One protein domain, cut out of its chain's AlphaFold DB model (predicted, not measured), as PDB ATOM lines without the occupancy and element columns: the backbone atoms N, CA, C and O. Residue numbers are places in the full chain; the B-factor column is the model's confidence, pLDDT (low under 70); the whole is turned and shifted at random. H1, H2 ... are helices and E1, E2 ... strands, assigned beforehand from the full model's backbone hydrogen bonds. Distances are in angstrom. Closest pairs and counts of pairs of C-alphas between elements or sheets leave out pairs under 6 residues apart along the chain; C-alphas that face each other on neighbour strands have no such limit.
ATOM      1  N   MET A   1     354.858 260.293 189.501       75.29
ATOM      2  CA  MET A   1     354.109 261.358 190.210       75.29
ATOM      3  C   MET A   1     355.062 262.020 191.194       75.29
ATOM      4  O   MET A   1     355.940 261.329 191.703       75.29
ATOM      5  N   ARG A   2     354.948 263.332 191.404       84.69
ATOM      6  CA  ARG A   2     355.825 264.109 192.293       84.69
ATOM      7  C   ARG A   2     354.981 264.858 193.323       84.69
ATOM      8  O   ARG A   2     353.811 265.130 193.053       84.69
ATOM      9  N   ALA A   3     355.550 265.162 194.481       79.53
ATOM     10  CA  ALA A   3     354.902 265.920 195.543       79.53
ATOM     11  C   ALA A   3     355.759 267.133 195.921       79.53
ATOM     12  O   ALA A   3     356.983 267.041 195.991       79.53
ATOM     13  N   LEU A   4     355.115 268.277 196.156       78.50
ATOM     14  CA  LEU A   4     355.790 269.440 196.720       78.50
ATOM     15  C   LEU A   4     355.847 269.294 198.247       78.50
ATOM     16  O   LEU A   4     354.826 269.069 198.896       78.50
ATOM     17  N   GLY A   5     357.030 269.459 198.818       69.27
ATOM     18  CA  GLY A   5     357.283 269.450 200.255       69.27
ATOM     19  C   GLY A   5     358.477 268.564 200.587       69.27
ATOM     20  O   GLY A   5     358.729 267.588 199.897       69.27
ATOM     21  N   TRP A   6     359.250 268.940 201.603       65.15
ATOM     22  CA  TRP A   6     360.467 268.229 201.997       65.15
ATOM     23  C   TRP A   6     360.158 267.628 203.357       65.15
ATOM     24  O   TRP A   6     359.636 268.303 204.247       65.15
ATOM     25  N   LEU A   7     360.412 266.334 203.530       58.02
ATOM     26  CA  LEU A   7     360.041 265.617 204.754       58.02
ATOM     27  C   LEU A   7     360.719 266.157 206.023       58.02
ATOM     28  O   LEU A   7     360.263 265.836 207.117       58.02
ATOM     29  N   ARG A   8     361.779 266.961 205.889       55.69
ATOM     30  CA  ARG A   8     362.731 267.216 206.971       55.69
ATOM     31  C   ARG A   8     362.468 268.398 207.901       55.69
ATOM     32  O   ARG A   8     363.175 268.486 208.897       55.69
ATOM     33  N   GLU A   9     361.455 269.232 207.683       57.27
ATOM     34  CA  GLU A   9     361.142 270.331 208.613       57.27
ATOM     35  C   GLU A   9     359.635 270.601 208.724       57.27
ATOM     36  O   GLU A   9     358.882 270.413 207.767       57.27
ATOM     37  N   ASP A  10     359.195 271.128 209.875       62.14
ATOM     38  CA  ASP A  10     357.810 271.560 210.167       62.14
ATOM     39  C   ASP A  10     357.300 272.703 209.254       62.14
ATOM     40  O   ASP A  10     356.226 273.265 209.467       62.14
ATOM     41  N   ARG A  11     358.071 273.081 208.229       62.95
ATOM     42  CA  ARG A  11     357.826 274.206 207.319       62.95
ATOM     43  C   ARG A  11     357.670 273.764 205.866       62.95
ATOM     44  O   ARG A  11     358.157 274.433 204.960       62.95
ATOM     45  N   LYS A  12     356.980 272.646 205.626       65.11
ATOM     46  CA  LYS A  12     356.603 272.253 204.259       65.11
ATOM     47  C   LYS A  12     355.802 273.391 203.611       65.11
ATOM     48  O   LYS A  12     354.789 273.793 204.193       65.11
ATOM     49  N   PRO A  13     356.209 273.919 202.443       69.67
ATOM     50  CA  PRO A  13     355.395 274.916 201.768       69.67
ATOM     51  C   PRO A  13     354.047 274.300 201.408       69.67
ATOM     52  O   PRO A  13     353.963 273.214 200.833       69.67
ATOM     53  N   LEU A  14     352.977 274.997 201.778       76.84
ATOM     54  CA  LEU A  14     351.622 274.579 201.458       76.84
ATOM     55  C   LEU A  14     351.258 275.111 200.073       76.84
ATOM     56  O   LEU A  14     350.901 276.280 199.924       76.84
ATOM     57  N   LEU A  15     351.305 274.239 199.064       86.18
ATOM     58  CA  LEU A  15     350.733 274.538 197.754       86.18
ATOM     59  C   LEU A  15     349.204 274.552 197.862       86.18
ATOM     60  O   LEU A  15     348.547 273.515 197.811       86.18
ATOM     61  N   ASN A  16     348.632 275.742 198.050       90.13
ATOM     62  CA  ASN A  16     347.182 275.924 198.145       90.13
ATOM     63  C   ASN A  16     346.542 276.335 196.806       90.13
ATOM     64  O   ASN A  16     345.320 276.440 196.715       90.13
ATOM     65  N   ALA A  17     347.327 276.560 195.755       92.90
ATOM     66  CA  ALA A  17     346.777 276.789 194.424       92.90
ATOM     67  C   ALA A  17     346.151 275.491 193.878       92.90
ATOM     68  O   ALA A  17     346.703 274.410 194.083       92.90
ATOM     69  N   LYS A  18     344.995 275.583 193.205       95.20
ATOM     70  CA  LYS A  18     344.415 274.472 192.433       95.20
ATOM     71  C   LYS A  18     344.247 274.935 191.003       95.20
ATOM     72  O   LYS A  18     343.482 275.858 190.724       95.20
ATOM     73  N   LEU A  19     345.000 274.302 190.124       94.97
ATOM     74  CA  LEU A  19     345.137 274.717 188.745       94.97
ATOM     75  C   LEU A  19     345.428 273.513 187.858       94.97
ATOM     76  O   LEU A  19     345.975 272.508 188.312       94.97
ATOM     77  N   LEU A  20     345.018 273.632 186.603       96.34
ATOM     78  CA  LEU A  20     345.261 272.665 185.545       96.34
ATOM     79  C   LEU A  20     345.703 273.424 184.312       96.34
ATOM     80  O   LEU A  20     344.962 274.287 183.851       96.34
ATOM     81  N   VAL A  21     346.842 273.060 183.746       97.29
ATOM     82  CA  VAL A  21     347.215 273.516 182.410       97.29
ATOM     83  C   VAL A  21     346.848 272.412 181.427       97.29
ATOM     84  O   VAL A  21     347.277 271.267 181.566       97.29
ATOM     85  N   LEU A  22     345.997 272.753 180.466       97.47
ATOM     86  CA  LEU A  22     345.574 271.908 179.360       97.47
ATOM     87  C   LEU A  22     346.304 272.357 178.100       97.47
ATOM     88  O   LEU A  22     346.451 273.552 177.843       97.47
ATOM     89  N   GLY A  23     346.716 271.390 177.298       96.77
ATOM     90  CA  GLY A  23     347.494 271.614 176.093       96.77
ATOM     91  C   GLY A  23     347.483 270.383 175.202       96.77
ATOM     92  O   GLY A  23     346.758 269.421 175.465       96.77
ATOM     93  N   HIS A  24     348.289 270.417 174.155       95.72
ATOM     94  CA  HIS A  24     348.529 269.276 173.280       95.72
ATOM     95  C   HIS A  24     350.007 268.927 173.281       95.72
ATOM     96  O   HIS A  24     350.853 269.763 173.581       95.72
ATOM     97  N   LEU A  25     350.297 267.670 172.966       95.37
ATOM     98  CA  LEU A  25     351.658 267.252 172.686       95.37
ATOM     99  C   LEU A  25     351.953 267.540 171.215       95.37
ATOM    100  O   LEU A  25     351.151 267.174 170.349       95.37
ATOM    101  N   ALA A  26     353.074 268.196 170.954       91.76
ATOM    102  CA  ALA A  26     353.576 268.487 169.623       91.76
ATOM    103  C   ALA A  26     354.954 267.849 169.462       91.76
ATOM    104  O   ALA A  26     355.739 267.818 170.403       91.76
ATOM    105  N   LEU A  27     355.224 267.291 168.286       89.76
ATOM    106  CA  LEU A  27     356.561 266.831 167.938       89.76
ATOM    107  C   LEU A  27     357.230 267.964 167.164       89.76
ATOM    108  O   LEU A  27     356.812 268.252 166.040       89.76
ATOM    109  N   ASN A  28     358.221 268.602 167.774       85.91
ATOM    110  CA  ASN A  28     359.005 269.652 167.145       85.91
ATOM    111  C   ASN A  28     360.386 269.115 166.782       85.91
ATOM    112  O   ASN A  28     360.927 268.244 167.457       85.91
ATOM    113  N   VAL A  29     360.941 269.629 165.689       84.59
ATOM    114  CA  VAL A  29     362.317 269.346 165.279       84.59
ATOM    115  C   VAL A  29     363.113 270.612 165.529       84.59
ATOM    116  O   VAL A  29     362.905 271.617 164.843       84.59
ATOM    117  N   TYR A  30     363.981 270.573 166.531       80.05
ATOM    118  CA  TYR A  30     364.908 271.661 166.810       80.05
ATOM    119  C   TYR A  30     366.179 271.474 165.990       80.05
ATOM    120  O   TYR A  30     366.597 270.348 165.754       80.05
ATOM    121  N   ASP A  31     366.774 272.579 165.546       78.79
ATOM    122  CA  ASP A  31     367.978 272.580 164.705       78.79
ATOM    123  C   ASP A  31     367.865 271.768 163.387       78.79
ATOM    124  O   ASP A  31     368.709 270.925 163.069       78.79
ATOM    125  N   PRO A  32     366.803 271.977 162.580       67.90
ATOM    126  CA  PRO A  32     366.641 271.241 161.327       67.90
ATOM    127  C   PRO A  32     367.727 271.577 160.290       67.90
ATOM    128  O   PRO A  32     367.961 270.784 159.376       67.90
ATOM    129  N   ASP A  33     368.386 272.731 160.423       73.36
ATOM    130  CA  ASP A  33     369.322 273.264 159.431       73.36
ATOM    131  C   ASP A  33     370.639 272.470 159.370       73.36
ATOM    132  O   ASP A  33     371.292 272.440 158.325       73.36
ATOM    133  N   ASN A  34     370.972 271.734 160.433       66.76
ATOM    134  CA  ASN A  34     372.191 270.928 160.523       66.76
ATOM    135  C   ASN A  34     372.017 269.495 159.982       66.76
ATOM    136  O   ASN A  34     372.934 268.681 160.055       66.76
ATOM    137  N   GLY A  35     370.835 269.150 159.449       61.24
ATOM    138  CA  GLY A  35     370.523 267.809 158.929       61.24
ATOM    139  C   GLY A  35     370.314 266.729 160.002       61.24
ATOM    140  O   GLY A  35     369.920 265.611 159.668       61.24
ATOM    141  N   TYR A  36     370.514 267.072 161.278       67.71
ATOM    142  CA  TYR A  36     370.395 266.196 162.448       67.71
ATOM    143  C   TYR A  36     369.437 266.764 163.500       67.71
ATOM    144  O   TYR A  36     369.684 266.619 164.695       67.71
ATOM    145  N   GLY A  37     368.367 267.436 163.070       75.52
ATOM    146  CA  GLY A  37     367.450 268.069 164.012       75.52
ATOM    147  C   GLY A  37     366.908 267.081 165.051       75.52
ATOM    148  O   GLY A  37     366.524 265.957 164.713       75.52
ATOM    149  N   GLU A  38     366.900 267.491 166.316       79.22
ATOM    150  CA  GLU A  38     366.429 266.660 167.419       79.22
ATOM    151  C   GLU A  38     364.897 266.694 167.461       79.22
ATOM    152  O   GLU A  38     364.284 267.753 167.619       79.22
ATOM    153  N   GLU A  39     364.274 265.525 167.297       83.60
ATOM    154  CA  GLU A  39     362.837 265.348 167.504       83.60
ATOM    155  C   GLU A  39     362.523 265.399 169.004       83.60
ATOM    156  O   GLU A  39     362.806 264.461 169.752       83.60
ATOM    157  N   VAL A  40     361.890 266.486 169.435       86.41
ATOM    158  CA  VAL A  40     361.497 266.718 170.825       86.41
ATOM    159  C   VAL A  40     359.976 266.697 170.938       86.41
ATOM    160  O   VAL A  40     359.248 267.314 170.158       86.41
ATOM    161  N   LEU A  41     359.479 265.944 171.920       89.29
ATOM    162  CA  LEU A  41     358.063 265.919 172.269       89.29
ATOM    163  C   LEU A  41     357.765 267.047 173.260       89.29
ATOM    164  O   LEU A  41     358.001 266.899 174.461       89.29
ATOM    165  N   ASP A  42     357.193 268.133 172.760       90.98
ATOM    166  CA  ASP A  42     356.828 269.303 173.546       90.98
ATOM    167  C   ASP A  42     355.380 269.265 174.018       90.98
ATOM    168  O   ASP A  42     354.502 268.638 173.422       90.98
ATOM    169  N   PHE A  43     355.121 269.993 175.101       94.08
ATOM    170  CA  PHE A  43     353.775 270.293 175.562       94.08
ATOM    171  C   PHE A  43     353.440 271.752 175.251       94.08
ATOM    172  O   PHE A  43     354.023 272.665 175.827       94.08
ATOM    173  N   GLU A  44     352.462 271.963 174.373       95.35
ATOM    174  CA  GLU A  44     351.975 273.285 173.990       95.35
ATOM    175  C   GLU A  44     350.736 273.651 174.827       95.35
ATOM    176  O   GLU A  44     349.647 273.101 174.594       95.35
ATOM    177  N   PRO A  45     350.853 274.557 175.818       97.24
ATOM    178  CA  PRO A  45     349.740 274.935 176.682       97.24
ATOM    179  C   PRO A  45     348.719 275.806 175.927       97.24
ATOM    180  O   PRO A  45     349.069 276.664 175.119       97.24
ATOM    181  N   ARG A  46     347.421 275.582 176.171       97.69
ATOM    182  CA  ARG A  46     346.305 276.226 175.439       97.69
ATOM    183  C   ARG A  46     345.241 276.830 176.337       97.69
ATOM    184  O   ARG A  46     344.563 277.775 175.949       97.69
ATOM    185  N   THR A  47     345.009 276.239 177.500       98.12
ATOM    186  CA  THR A  47     343.938 276.664 178.402       98.12
ATOM    187  C   THR A  47     344.341 276.339 179.820       98.12
ATOM    188  O   THR A  47     344.848 275.253 180.092       98.12
ATOM    189  N   VAL A  48     344.066 277.243 180.746       97.91
ATOM    190  CA  VAL A  48     344.210 276.983 182.173       97.91
ATOM    191  C   VAL A  48     342.837 276.881 182.820       97.91
ATOM    192  O   VAL A  48     341.952 277.695 182.556       97.91
ATOM    193  N   TRP A  49     342.647 275.884 183.680       97.53
ATOM    194  CA  TRP A  49     341.596 275.906 184.692       97.53
ATOM    195  C   TRP A  49     342.189 276.377 186.014       97.53
ATOM    196  O   TRP A  49     343.238 275.889 186.433       97.53
ATOM    197  N   TRP A  50     341.494 277.283 186.694       95.44
ATOM    198  CA  TRP A  50     341.849 277.767 188.023       95.44
ATOM    199  C   TRP A  50     340.613 277.768 188.914       95.44
ATOM    200  O   TRP A  50     339.541 278.208 188.493       95.44
ATOM    201  N   GLY A  51     340.744 277.331 190.168       95.50
ATOM    202  CA  GLY A  51     339.611 277.352 191.089       95.50
ATOM    203  C   GLY A  51     339.940 277.108 192.556       95.50
ATOM    204  O   GLY A  51     341.089 276.936 192.956       95.50
ATOM    205  N   SER A  52     338.888 277.099 193.374       95.27
ATOM    206  CA  SER A  52     338.951 276.837 194.816       95.27
ATOM    207  C   SER A  52     338.830 275.349 195.171       95.27
ATOM    208  O   SER A  52     339.282 274.933 196.240       95.27
ATOM    209  N   ALA A  53     338.299 274.523 194.265       92.95
ATOM    210  CA  ALA A  53     338.072 273.102 194.508       92.95
ATOM    211  C   ALA A  53     339.370 272.272 194.477       92.95
ATOM    212  O   ALA A  53     340.081 272.252 193.480       92.95
ATOM    213  N   ASN A  54     339.618 271.475 195.524       89.01
ATOM    214  CA  ASN A  54     340.739 270.514 195.614       89.01
ATOM    215  C   ASN A  54     340.518 269.188 194.847       89.01
ATOM    216  O   ASN A  54     341.143 268.188 195.184       89.01
ATOM    217  N   TRP A  55     339.575 269.142 193.897       90.66
ATOM    218  CA  TRP A  55     339.165 267.930 193.156       90.66
ATOM    219  C   TRP A  55     339.029 266.656 194.013       90.66
ATOM    220  O   TRP A  55     339.395 265.553 193.611       90.66
ATOM    221  N   THR A  56     338.481 266.800 195.220       92.02
ATOM    222  CA  THR A  56     338.168 265.667 196.101       92.02
ATOM    223  C   THR A  56     336.690 265.310 195.997       92.02
ATOM    224  O   THR A  56     335.864 266.164 195.682       92.02
ATOM    225  N   VAL A  57     336.323 264.080 196.371       92.11
ATOM    226  CA  VAL A  57     334.908 263.662 196.476       92.11
ATOM    227  C   VAL A  57     334.105 264.628 197.360       92.11
ATOM    228  O   VAL A  57     332.956 264.946 197.064       92.11
ATOM    229  N   ARG A  58     334.724 265.153 198.426       90.91
ATOM    230  CA  ARG A  58     334.081 266.082 199.364       90.91
ATOM    231  C   ARG A  58     333.863 267.479 198.781       90.91
ATOM    232  O   ARG A  58     332.922 268.143 199.207       90.91
ATOM    233  N   ALA A  59     334.660 267.911 197.800       89.99
ATOM    234  CA  ALA A  59     334.471 269.206 197.141       89.99
ATOM    235  C   ALA A  59     333.075 269.326 196.499       89.99
ATOM    236  O   ALA A  59     332.511 270.412 196.475       89.99
ATOM    237  N   GLY A  60     332.459 268.206 196.094       90.97
ATOM    238  CA  GLY A  60     331.079 268.179 195.588       90.97
ATOM    239  C   GLY A  60     330.000 268.581 196.607       90.97
ATOM    240  O   GLY A  60     328.856 268.796 196.221       90.97
ATOM    241  N   SER A  61     330.342 268.684 197.897       94.53
ATOM    242  CA  SER A  61     329.441 269.152 198.965       94.53
ATOM    243  C   SER A  61     329.639 270.621 199.350       94.53
ATOM    244  O   SER A  61     328.938 271.119 200.231       94.53
ATOM    245  N   HIS A  62     330.593 271.313 198.726       93.38
ATOM    246  CA  HIS A  62     330.894 272.713 199.000       93.38
ATOM    247  C   HIS A  62     330.494 273.586 197.809       93.38
ATOM    248  O   HIS A  62     330.449 273.131 196.668       93.38
ATOM    249  N   LEU A  63     330.216 274.862 198.077       95.07
ATOM    250  CA  LEU A  63     330.157 275.856 197.014       95.07
ATOM    251  C   LEU A  63     331.594 276.225 196.644       95.07
ATOM    252  O   LEU A  63     332.301 276.828 197.447       95.07
ATOM    253  N   GLU A  64     332.003 275.857 195.439       95.42
ATOM    254  CA  GLU A  64     333.333 276.126 194.904       95.42
ATOM    255  C   GLU A  64     333.218 277.021 193.667       95.42
ATOM    256  O   GLU A  64     332.194 277.028 192.980       95.42
ATOM    257  N   VAL A  65     334.277 277.767 193.370       96.02
ATOM    258  CA  VAL A  65     334.358 278.632 192.191       96.02
ATOM    259  C   VAL A  65     335.577 278.272 191.361       96.02
ATOM    260  O   VAL A  65     336.601 277.827 191.878       96.02
ATOM    261  N   GLY A  66     335.473 278.482 190.060       95.14
ATOM    262  CA  GLY A  66     336.592 278.340 189.147       95.14
ATOM    263  C   GLY A  66     336.216 278.801 187.752       95.14
ATOM    264  O   GLY A  66     335.040 279.018 187.454       95.14
ATOM    265  N   PHE A  67     337.224 278.953 186.910       96.55
ATOM    266  CA  PHE A  67     337.063 279.311 185.512       96.55
ATOM    267  C   PHE A  67     338.081 278.553 184.662       96.55
ATOM    268  O   PHE A  67     339.115 278.112 185.161       96.55
ATOM    269  N   ALA A  68     337.762 278.404 183.379       97.20
ATOM    270  CA  ALA A  68     338.718 278.015 182.353       97.20
ATOM    271  C   ALA A  68     338.969 279.234 181.458       97.20
ATOM    272  O   ALA A  68     338.020 279.956 181.144       97.20
ATOM    273  N   CYS A  69     340.221 279.487 181.094       97.01
ATOM    274  CA  CYS A  69     340.617 280.646 180.302       97.01
ATOM    275  C   CYS A  69     341.751 280.279 179.346       97.01
ATOM    276  O   CYS A  69     342.649 279.513 179.698       97.01
ATOM    277  N   ASP A  70     341.682 280.821 178.140       97.92
ATOM    278  CA  ASP A  70     342.646 280.687 177.050       97.92
ATOM    279  C   ASP A  70     343.406 282.001 176.786       97.92
ATOM    280  O   ASP A  70     344.044 282.145 175.745       97.92
ATOM    281  N   ASP A  71     343.357 282.956 177.725       98.02
ATOM    282  CA  ASP A  71     344.183 284.163 177.672       98.02
ATOM    283  C   ASP A  71     345.670 283.765 177.617       98.02
ATOM    284  O   ASP A  71     346.139 283.087 178.536       98.02
ATOM    285  N   PRO A  72     346.422 284.168 176.574       97.32
ATOM    286  CA  PRO A  72     347.790 283.700 176.375       97.32
ATOM    287  C   PRO A  72     348.718 284.011 177.550       97.32
ATOM    288  O   PRO A  72     349.495 283.149 177.948       97.32
ATOM    289  N   THR A  73     348.586 285.202 178.144       97.53
ATOM    290  CA  THR A  73     349.424 285.632 179.273       97.53
ATOM    291  C   THR A  73     349.153 284.757 180.489       97.53
ATOM    292  O   THR A  73     350.072 284.260 181.132       97.53
ATOM    293  N   LEU A  74     347.878 284.526 180.805       96.75
ATOM    294  CA  LEU A  74     347.513 283.692 181.943       96.75
ATOM    295  C   LEU A  74     347.919 282.226 181.736       96.75
ATOM    296  O   LEU A  74     348.321 281.566 182.692       96.75
ATOM    297  N   VAL A  75     347.808 281.713 180.508       98.18
ATOM    298  CA  VAL A  75     348.257 280.359 180.159       98.18
ATOM    299  C   VAL A  75     349.771 280.232 180.334       98.18
ATOM    300  O   VAL A  75     350.215 279.261 180.947       98.18
ATOM    301  N   GLU A  76     350.553 281.201 179.859       97.00
ATOM    302  CA  GLU A  76     352.012 281.240 180.008       97.00
ATOM    303  C   GLU A  76     352.430 281.269 181.486       97.00
ATOM    304  O   GLU A  76     353.125 280.364 181.948       97.00
ATOM    305  N   GLU A  77     351.914 282.224 182.264       97.23
ATOM    306  CA  GLU A  77     352.234 282.388 183.689       97.23
ATOM    307  C   GLU A  77     351.816 281.171 184.533       97.23
ATOM    308  O   GLU A  77     352.556 280.707 185.404       97.23
ATOM    309  N   ALA A  78     350.636 280.597 184.268       96.92
ATOM    310  CA  ALA A  78     350.201 279.383 184.951       96.92
ATOM    311  C   ALA A  78     351.072 278.171 184.587       96.92
ATOM    312  O   ALA A  78     351.321 277.319 185.442       96.92
ATOM    313  N   THR A  79     351.539 278.091 183.338       96.90
ATOM    314  CA  THR A  79     352.451 277.031 182.887       96.90
ATOM    315  C   THR A  79     353.810 277.164 183.558       96.90
ATOM    316  O   THR A  79     354.295 276.174 184.108       96.90
ATOM    317  N   ALA A  80     354.375 278.374 183.603       95.47
ATOM    318  CA  ALA A  80     355.621 278.662 184.309       95.47
ATOM    319  C   ALA A  80     355.518 278.288 185.797       95.47
ATOM    320  O   ALA A  80     356.342 277.532 186.306       95.47
ATOM    321  N   PHE A  81     354.434 278.689 186.470       94.41
ATOM    322  CA  PHE A  81     354.192 278.319 187.866       94.41
ATOM    323  C   PHE A  81     354.138 276.795 188.084       94.41
ATOM    324  O   PHE A  81     354.700 276.281 189.053       94.41
ATOM    325  N   VAL A  82     353.456 276.045 187.209       93.55
ATOM    326  CA  VAL A  82     353.416 274.572 187.292       93.55
ATOM    327  C   VAL A  82     354.798 273.969 187.075       93.55
ATOM    328  O   VAL A  82     355.171 273.055 187.811       93.55
ATOM    329  N   ALA A  83     355.544 274.464 186.088       92.35
ATOM    330  CA  ALA A  83     356.899 274.009 185.801       92.35
ATOM    331  C   ALA A  83     357.821 274.230 187.009       92.35
ATOM    332  O   ALA A  83     358.491 273.287 187.430       92.35
ATOM    333  N   ASP A  84     357.756 275.402 187.646       89.56
ATOM    334  CA  ASP A  84     358.487 275.702 188.878       89.56
ATOM    335  C   ASP A  84     358.099 274.738 190.004       89.56
ATOM    336  O   ASP A  84     358.957 274.115 190.630       89.56
ATOM    337  N   VAL A  85     356.799 274.528 190.244       89.74
ATOM    338  CA  VAL A  85     356.327 273.563 191.255       89.74
ATOM    339  C   VAL A  85     356.865 272.158 190.974       89.74
ATOM    340  O   VAL A  85     357.263 271.459 191.909       89.74
ATOM    341  N   ILE A  86     356.901 271.728 189.711       87.86
ATOM    342  CA  ILE A  86     357.479 270.440 189.314       87.86
ATOM    343  C   ILE A  86     358.989 270.423 189.578       87.86
ATOM    344  O   ILE A  86     359.478 269.437 190.136       87.86
ATOM    345  N   ALA A  87     359.711 271.496 189.256       85.09
ATOM    346  CA  ALA A  87     361.150 271.606 189.478       85.09
ATOM    347  C   ALA A  87     361.528 271.531 190.968       85.09
ATOM    348  O   ALA A  87     362.464 270.821 191.344       85.09
ATOM    349  N   PHE A  88     360.731 272.169 191.830       82.25
ATOM    350  CA  PHE A  88     360.871 272.112 193.289       82.25
ATOM    351  C   PHE A  88     360.333 270.819 193.925       82.25
ATOM    352  O   PHE A  88     360.668 270.500 195.065       82.25
ATOM    353  N   SER A  89     359.478 270.062 193.234       83.10
ATOM    354  CA  SER A  89     358.880 268.839 193.783       83.10
ATOM    355  C   SER A  89     359.867 267.671 193.865       83.10
ATOM    356  O   SER A  89     360.821 267.580 193.092       83.10
ATOM    357  N   GLU A  90     359.611 266.717 194.756       79.35
ATOM    358  CA  GLU A  90     360.336 265.444 194.837       79.35
ATOM    359  C   GLU A  90     359.503 264.302 194.228       79.35
ATOM    360  O   GLU A  90     358.268 264.325 194.314       79.35
ATOM    361  N   PRO A  91     360.117 263.293 193.581       82.27
ATOM    362  CA  PRO A  91     359.404 262.065 193.250       82.27
ATOM    363  C   PRO A  91     358.753 261.464 194.499       82.27
ATOM    364  O   PRO A  91     359.351 261.456 195.577       82.27
ATOM    365  N   ILE A  92     357.537 260.931 194.352       79.28
ATOM    366  CA  ILE A  92     356.924 260.147 195.431       79.28
ATOM    367  C   ILE A  92     357.883 259.002 195.804       79.28
ATOM    368  O   ILE A  92     358.544 258.444 194.929       79.28
ATOM    369  N   ASP A  93     357.982 258.706 197.100       78.89
ATOM    370  CA  ASP A  93     358.893 257.718 197.704       78.89
ATOM    371  C   ASP A  93     360.379 258.118 197.755       78.89
ATOM    372  O   ASP A  93     361.231 257.302 198.111       78.89
ATOM    373  N   THR A  94     360.703 259.379 197.466       75.51
ATOM    374  CA  THR A  94     362.046 259.936 197.698       75.51
ATOM    375  C   THR A  94     362.037 260.950 198.839       75.51
ATOM    376  O   THR A  94     361.001 261.238 199.437       75.51
ATOM    377  N   THR A  95     363.213 261.435 199.228       69.68
ATOM    378  CA  THR A  95     363.340 262.491 200.233       69.68
ATOM    379  C   THR A  95     364.471 263.414 199.833       69.68
ATOM    380  O   THR A  95     365.618 262.972 199.745       69.68
ATOM    381  N   CYS A  96     364.165 264.689 199.631       64.18
ATOM    382  CA  CYS A  96     365.180 265.715 199.454       64.18
ATOM    383  C   CYS A  96     365.640 266.281 200.807       64.18
ATOM    384  O   CYS A  96     364.885 266.351 201.783       64.18
ATOM    385  N   ALA A  97     366.920 266.650 200.886       66.23
ATOM    386  CA  ALA A  97     367.524 267.163 202.112       66.23
ATOM    387  C   ALA A  97     367.061 268.589 202.454       66.23
ATOM    388  O   ALA A  97     367.134 268.970 203.622       66.23
ATOM    389  N   GLY A  98     366.578 269.353 201.471       68.55
ATOM    390  CA  GLY A  98     366.281 270.772 201.632       68.55
ATOM    391  C   GLY A  98     365.390 271.347 200.525       68.55
ATOM    392  O   GLY A  98     364.835 270.592 199.731       68.55
ATOM    393  N   PRO A  99     365.234 272.684 200.494       68.90
ATOM    394  CA  PRO A  99     364.372 273.410 199.552       68.90
ATOM    395  C   PRO A  99     364.969 273.578 198.148       68.90
ATOM    396  O   PRO A  99     364.450 274.360 197.354       68.90
ATOM    397  N   GLU A 100     366.091 272.929 197.862       70.68
ATOM    398  CA  GLU A 100     366.789 273.072 196.589       70.68
ATOM    399  C   GLU A 100     365.982 272.376 195.476       70.68
ATOM    400  O   GLU A 100     365.451 271.284 195.712       70.68
ATOM    401  N   PRO A 101     365.848 272.986 194.279       68.58
ATOM    402  CA  PRO A 101     365.172 272.349 193.154       68.58
ATOM    403  C   PRO A 101     365.754 270.962 192.873       68.58
ATOM    404  O   PRO A 101     366.962 270.802 192.720       68.58
ATOM    405  N   ASN A 102     364.888 269.953 192.771       71.90
ATOM    406  CA  ASN A 102     365.312 268.603 192.394       71.90
ATOM    407  C   ASN A 102     365.522 268.471 190.883       71.90
ATOM    408  O   ASN A 102     366.164 267.522 190.437       71.90
ATOM    409  N   LEU A 103     364.926 269.371 190.097       72.62
ATOM    410  CA  LEU A 103     365.209 269.527 188.677       72.62
ATOM    411  C   LEU A 103     365.794 270.922 188.488       72.62
ATOM    412  O   LEU A 103     365.145 271.919 188.797       72.62
ATOM    413  N   VAL A 104     367.028 270.968 188.008       68.81
ATOM    414  CA  VAL A 104     367.713 272.201 187.629       68.81
ATOM    415  C   VAL A 104     367.711 272.296 186.112       68.81
ATOM    416  O   VAL A 104     367.788 271.271 185.429       68.81
ATOM    417  N   GLN A 105     367.601 273.514 185.583       67.63
ATOM    418  CA  GLN A 105     367.887 273.731 184.171       67.63
ATOM    419  C   GLN A 105     369.342 273.328 183.923       67.63
ATOM    420  O   GLN A 105     370.234 273.698 184.687       67.63
ATOM    421  N   VAL A 106     369.564 272.515 182.895       67.33
ATOM    422  CA  VAL A 106     370.914 272.247 182.411       67.33
ATOM    423  C   VAL A 106     371.317 273.480 181.614       67.33
ATOM    424  O   VAL A 106     370.751 273.739 180.557       67.33
ATOM    425  N   GLU A 107     372.242 274.269 182.150       68.25
ATOM    426  CA  GLU A 107     372.929 275.283 181.354       68.25
ATOM    427  C   GLU A 107     373.915 274.549 180.445       68.25
ATOM    428  O   GLU A 107     374.811 273.847 180.923       68.25
ATOM    429  N   PHE A 108     373.714 274.656 179.133       68.27
ATOM    430  CA  PHE A 108     374.705 274.206 178.168       68.27
ATOM    431  C   PHE A 108     375.812 275.260 178.100       68.27
ATOM    432  O   PHE A 108     375.540 276.452 177.974       68.27
ATOM    433  N   ASP A 109     377.062 274.823 178.227       78.01
ATOM    434  CA  ASP A 109     378.216 275.684 177.993       78.01
ATOM    435  C   ASP A 109     378.433 275.774 176.480       78.01
ATOM    436  O   ASP A 109     379.007 274.868 175.875       78.01
ATOM    437  N   ASP A 110     377.928 276.850 175.874       80.11
ATOM    438  CA  ASP A 110     378.028 277.096 174.433       80.11
ATOM    439  C   ASP A 110     379.478 277.009 173.931       80.11
ATOM    440  O   ASP A 110     379.709 276.557 172.810       80.11
ATOM    441  N   ALA A 111     380.465 277.398 174.750       77.43
ATOM    442  CA  ALA A 111     381.874 277.323 174.373       77.43
ATOM    443  C   ALA A 111     382.367 275.871 174.350       77.43
ATOM    444  O   ALA A 111     383.001 275.461 173.382       77.43
ATOM    445  N   ALA A 112     382.019 275.074 175.363       76.53
ATOM    446  CA  ALA A 112     382.354 273.649 175.382       76.53
ATOM    447  C   ALA A 112     381.635 272.871 174.265       76.53
ATOM    448  O   ALA A 112     382.216 271.968 173.665       76.53
ATOM    449  N   MET A 113     380.382 273.230 173.961       78.48
ATOM    450  CA  MET A 113     379.631 272.654 172.842       78.48
ATOM    451  C   MET A 113     380.272 273.013 171.496       78.48
ATOM    452  O   MET A 113     380.393 272.141 170.639       78.48
ATOM    453  N   ALA A 114     380.731 274.257 171.324       78.01
ATOM    454  CA  ALA A 114     381.453 274.684 170.129       78.01
ATOM    455  C   ALA A 114     382.801 273.954 169.973       78.01
ATOM    456  O   ALA A 114     383.081 273.443 168.893       78.01
ATOM    457  N   GLU A 115     383.593 273.826 171.043       77.06
ATOM    458  CA  GLU A 115     384.857 273.069 171.021       77.06
ATOM    459  C   GLU A 115     384.631 271.592 170.654       77.06
ATOM    460  O   GLU A 115     385.355 271.035 169.829       77.06
ATOM    461  N   ALA A 116     383.591 270.962 171.209       77.05
ATOM    462  CA  ALA A 116     383.237 269.583 170.876       77.05
ATOM    463  C   ALA A 116     382.763 269.427 169.418       77.05
ATOM    464  O   ALA A 116     383.040 268.403 168.790       77.05
ATOM    465  N   MET A 117     382.058 270.426 168.868       77.36
ATOM    466  CA  MET A 117     381.691 270.448 167.448       77.36
ATOM    467  C   MET A 117     382.919 270.605 166.547       77.36
ATOM    468  O   MET A 117     382.998 269.916 165.533       77.36
ATOM    469  N   GLU A 118     383.887 271.453 166.910       78.20
ATOM    470  CA  GLU A 118     385.146 271.596 166.165       78.20
ATOM    471  C   GLU A 118     385.982 270.308 166.191       78.20
ATOM    472  O   GLU A 118     386.568 269.947 165.175       78.20
ATOM    473  N   GLU A 119     386.012 269.575 167.310       75.24
ATOM    474  CA  GLU A 119     386.735 268.296 167.401       75.24
ATOM    475  C   GLU A 119     386.064 267.175 166.580       75.24
ATOM    476  O   GLU A 119     386.746 266.271 166.092       75.24
TER     477      GLU A 119
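Overview. This is residues 1 to 119 of the 130 residues of an uncharacterized protein of Mycobacterium tuberculosis (strain ATCC 25618 / H37Rv) (UniProt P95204). A long, twisted hairpin of two strands, E1 and E2, has the short strand E3 beside one end of E2, and one helix, H2, crosses one face of this narrow sheet while the other face is bare. Beyond the sheet the small helix H1 sticks out in a loop past one end, and residues 106 to 119, with H3, stick out as an arm that adds to the length. The printed part has 119 residues, with three named helices and three named strands in the order E1, E2, H1, E3, H2, H3. The sheet runs E1, E2, E3, antiparallel throughout, and the class is mixed, helices and strands. The whole is loose and elongated, with a radius of gyration of the C-alphas of 19.2 A and spans of 64 by 38 by 23 A.

Along the chain. Residues 1 to 17 hold no named element. E1, residues 18 to 30, begins at C-alpha 18 (344.415, 274.472, 192.433), is 32.9 A long and bends by 69 degrees at residue 27. E2, residues 38 to 51, is 37.3 A long. H1 is residues 57 to 61, and E3 is residues 66 to 69, 10.0 A long. H2, residues 72 to 88, is 24.3 A long and begins at (347.790, 283.700, 176.375). H3, residues 110 to 119, is 14.2 A long and ends at C-alpha 119 (386.735, 268.296, 167.401).

Arrangement. E1 and E2 form a hairpin at 161 degrees, with N 20 and O 49 2.9 A apart and N 40 and O 28 2.8 A apart, within hydrogen-bond range. E2, the inner strand, has E3 as its antiparallel neighbour at 139 degrees, with N 50 and O 67 2.9 A apart. H2 is on the sheet, two layers with the helix on one face, at a height over the sheet of 8.6 A. It lies over E1 and E2 and runs across the strands, at 87 degrees to E1 on the local plane. The closest C-alphas of E2 and H2 are those of Val 48 and Val 75, 5.6 A apart. Residues 2 to 3 pair antiparallel with residues 90 to 91. H1 and H3 are not on the sheet, and H2 and H3 are apart. In H2 and H3 every O i to N i+4 pair is within hydrogen-bond range; in H1 0 of 1 is, but 2 of 2 O i to N i+3 pairs are.

Size, cuts and confidence. The C-alphas farthest apart, those of Ser 61 and Glu 119, are 65.4 A apart. The printed part has no cut, and the link from H2 to H3, 21 residues, is long. Mean pLDDT of the printed part is 83.9; 24 residues are under 70, among them residues 5 to 13, 95 to 99 and 104 to 108.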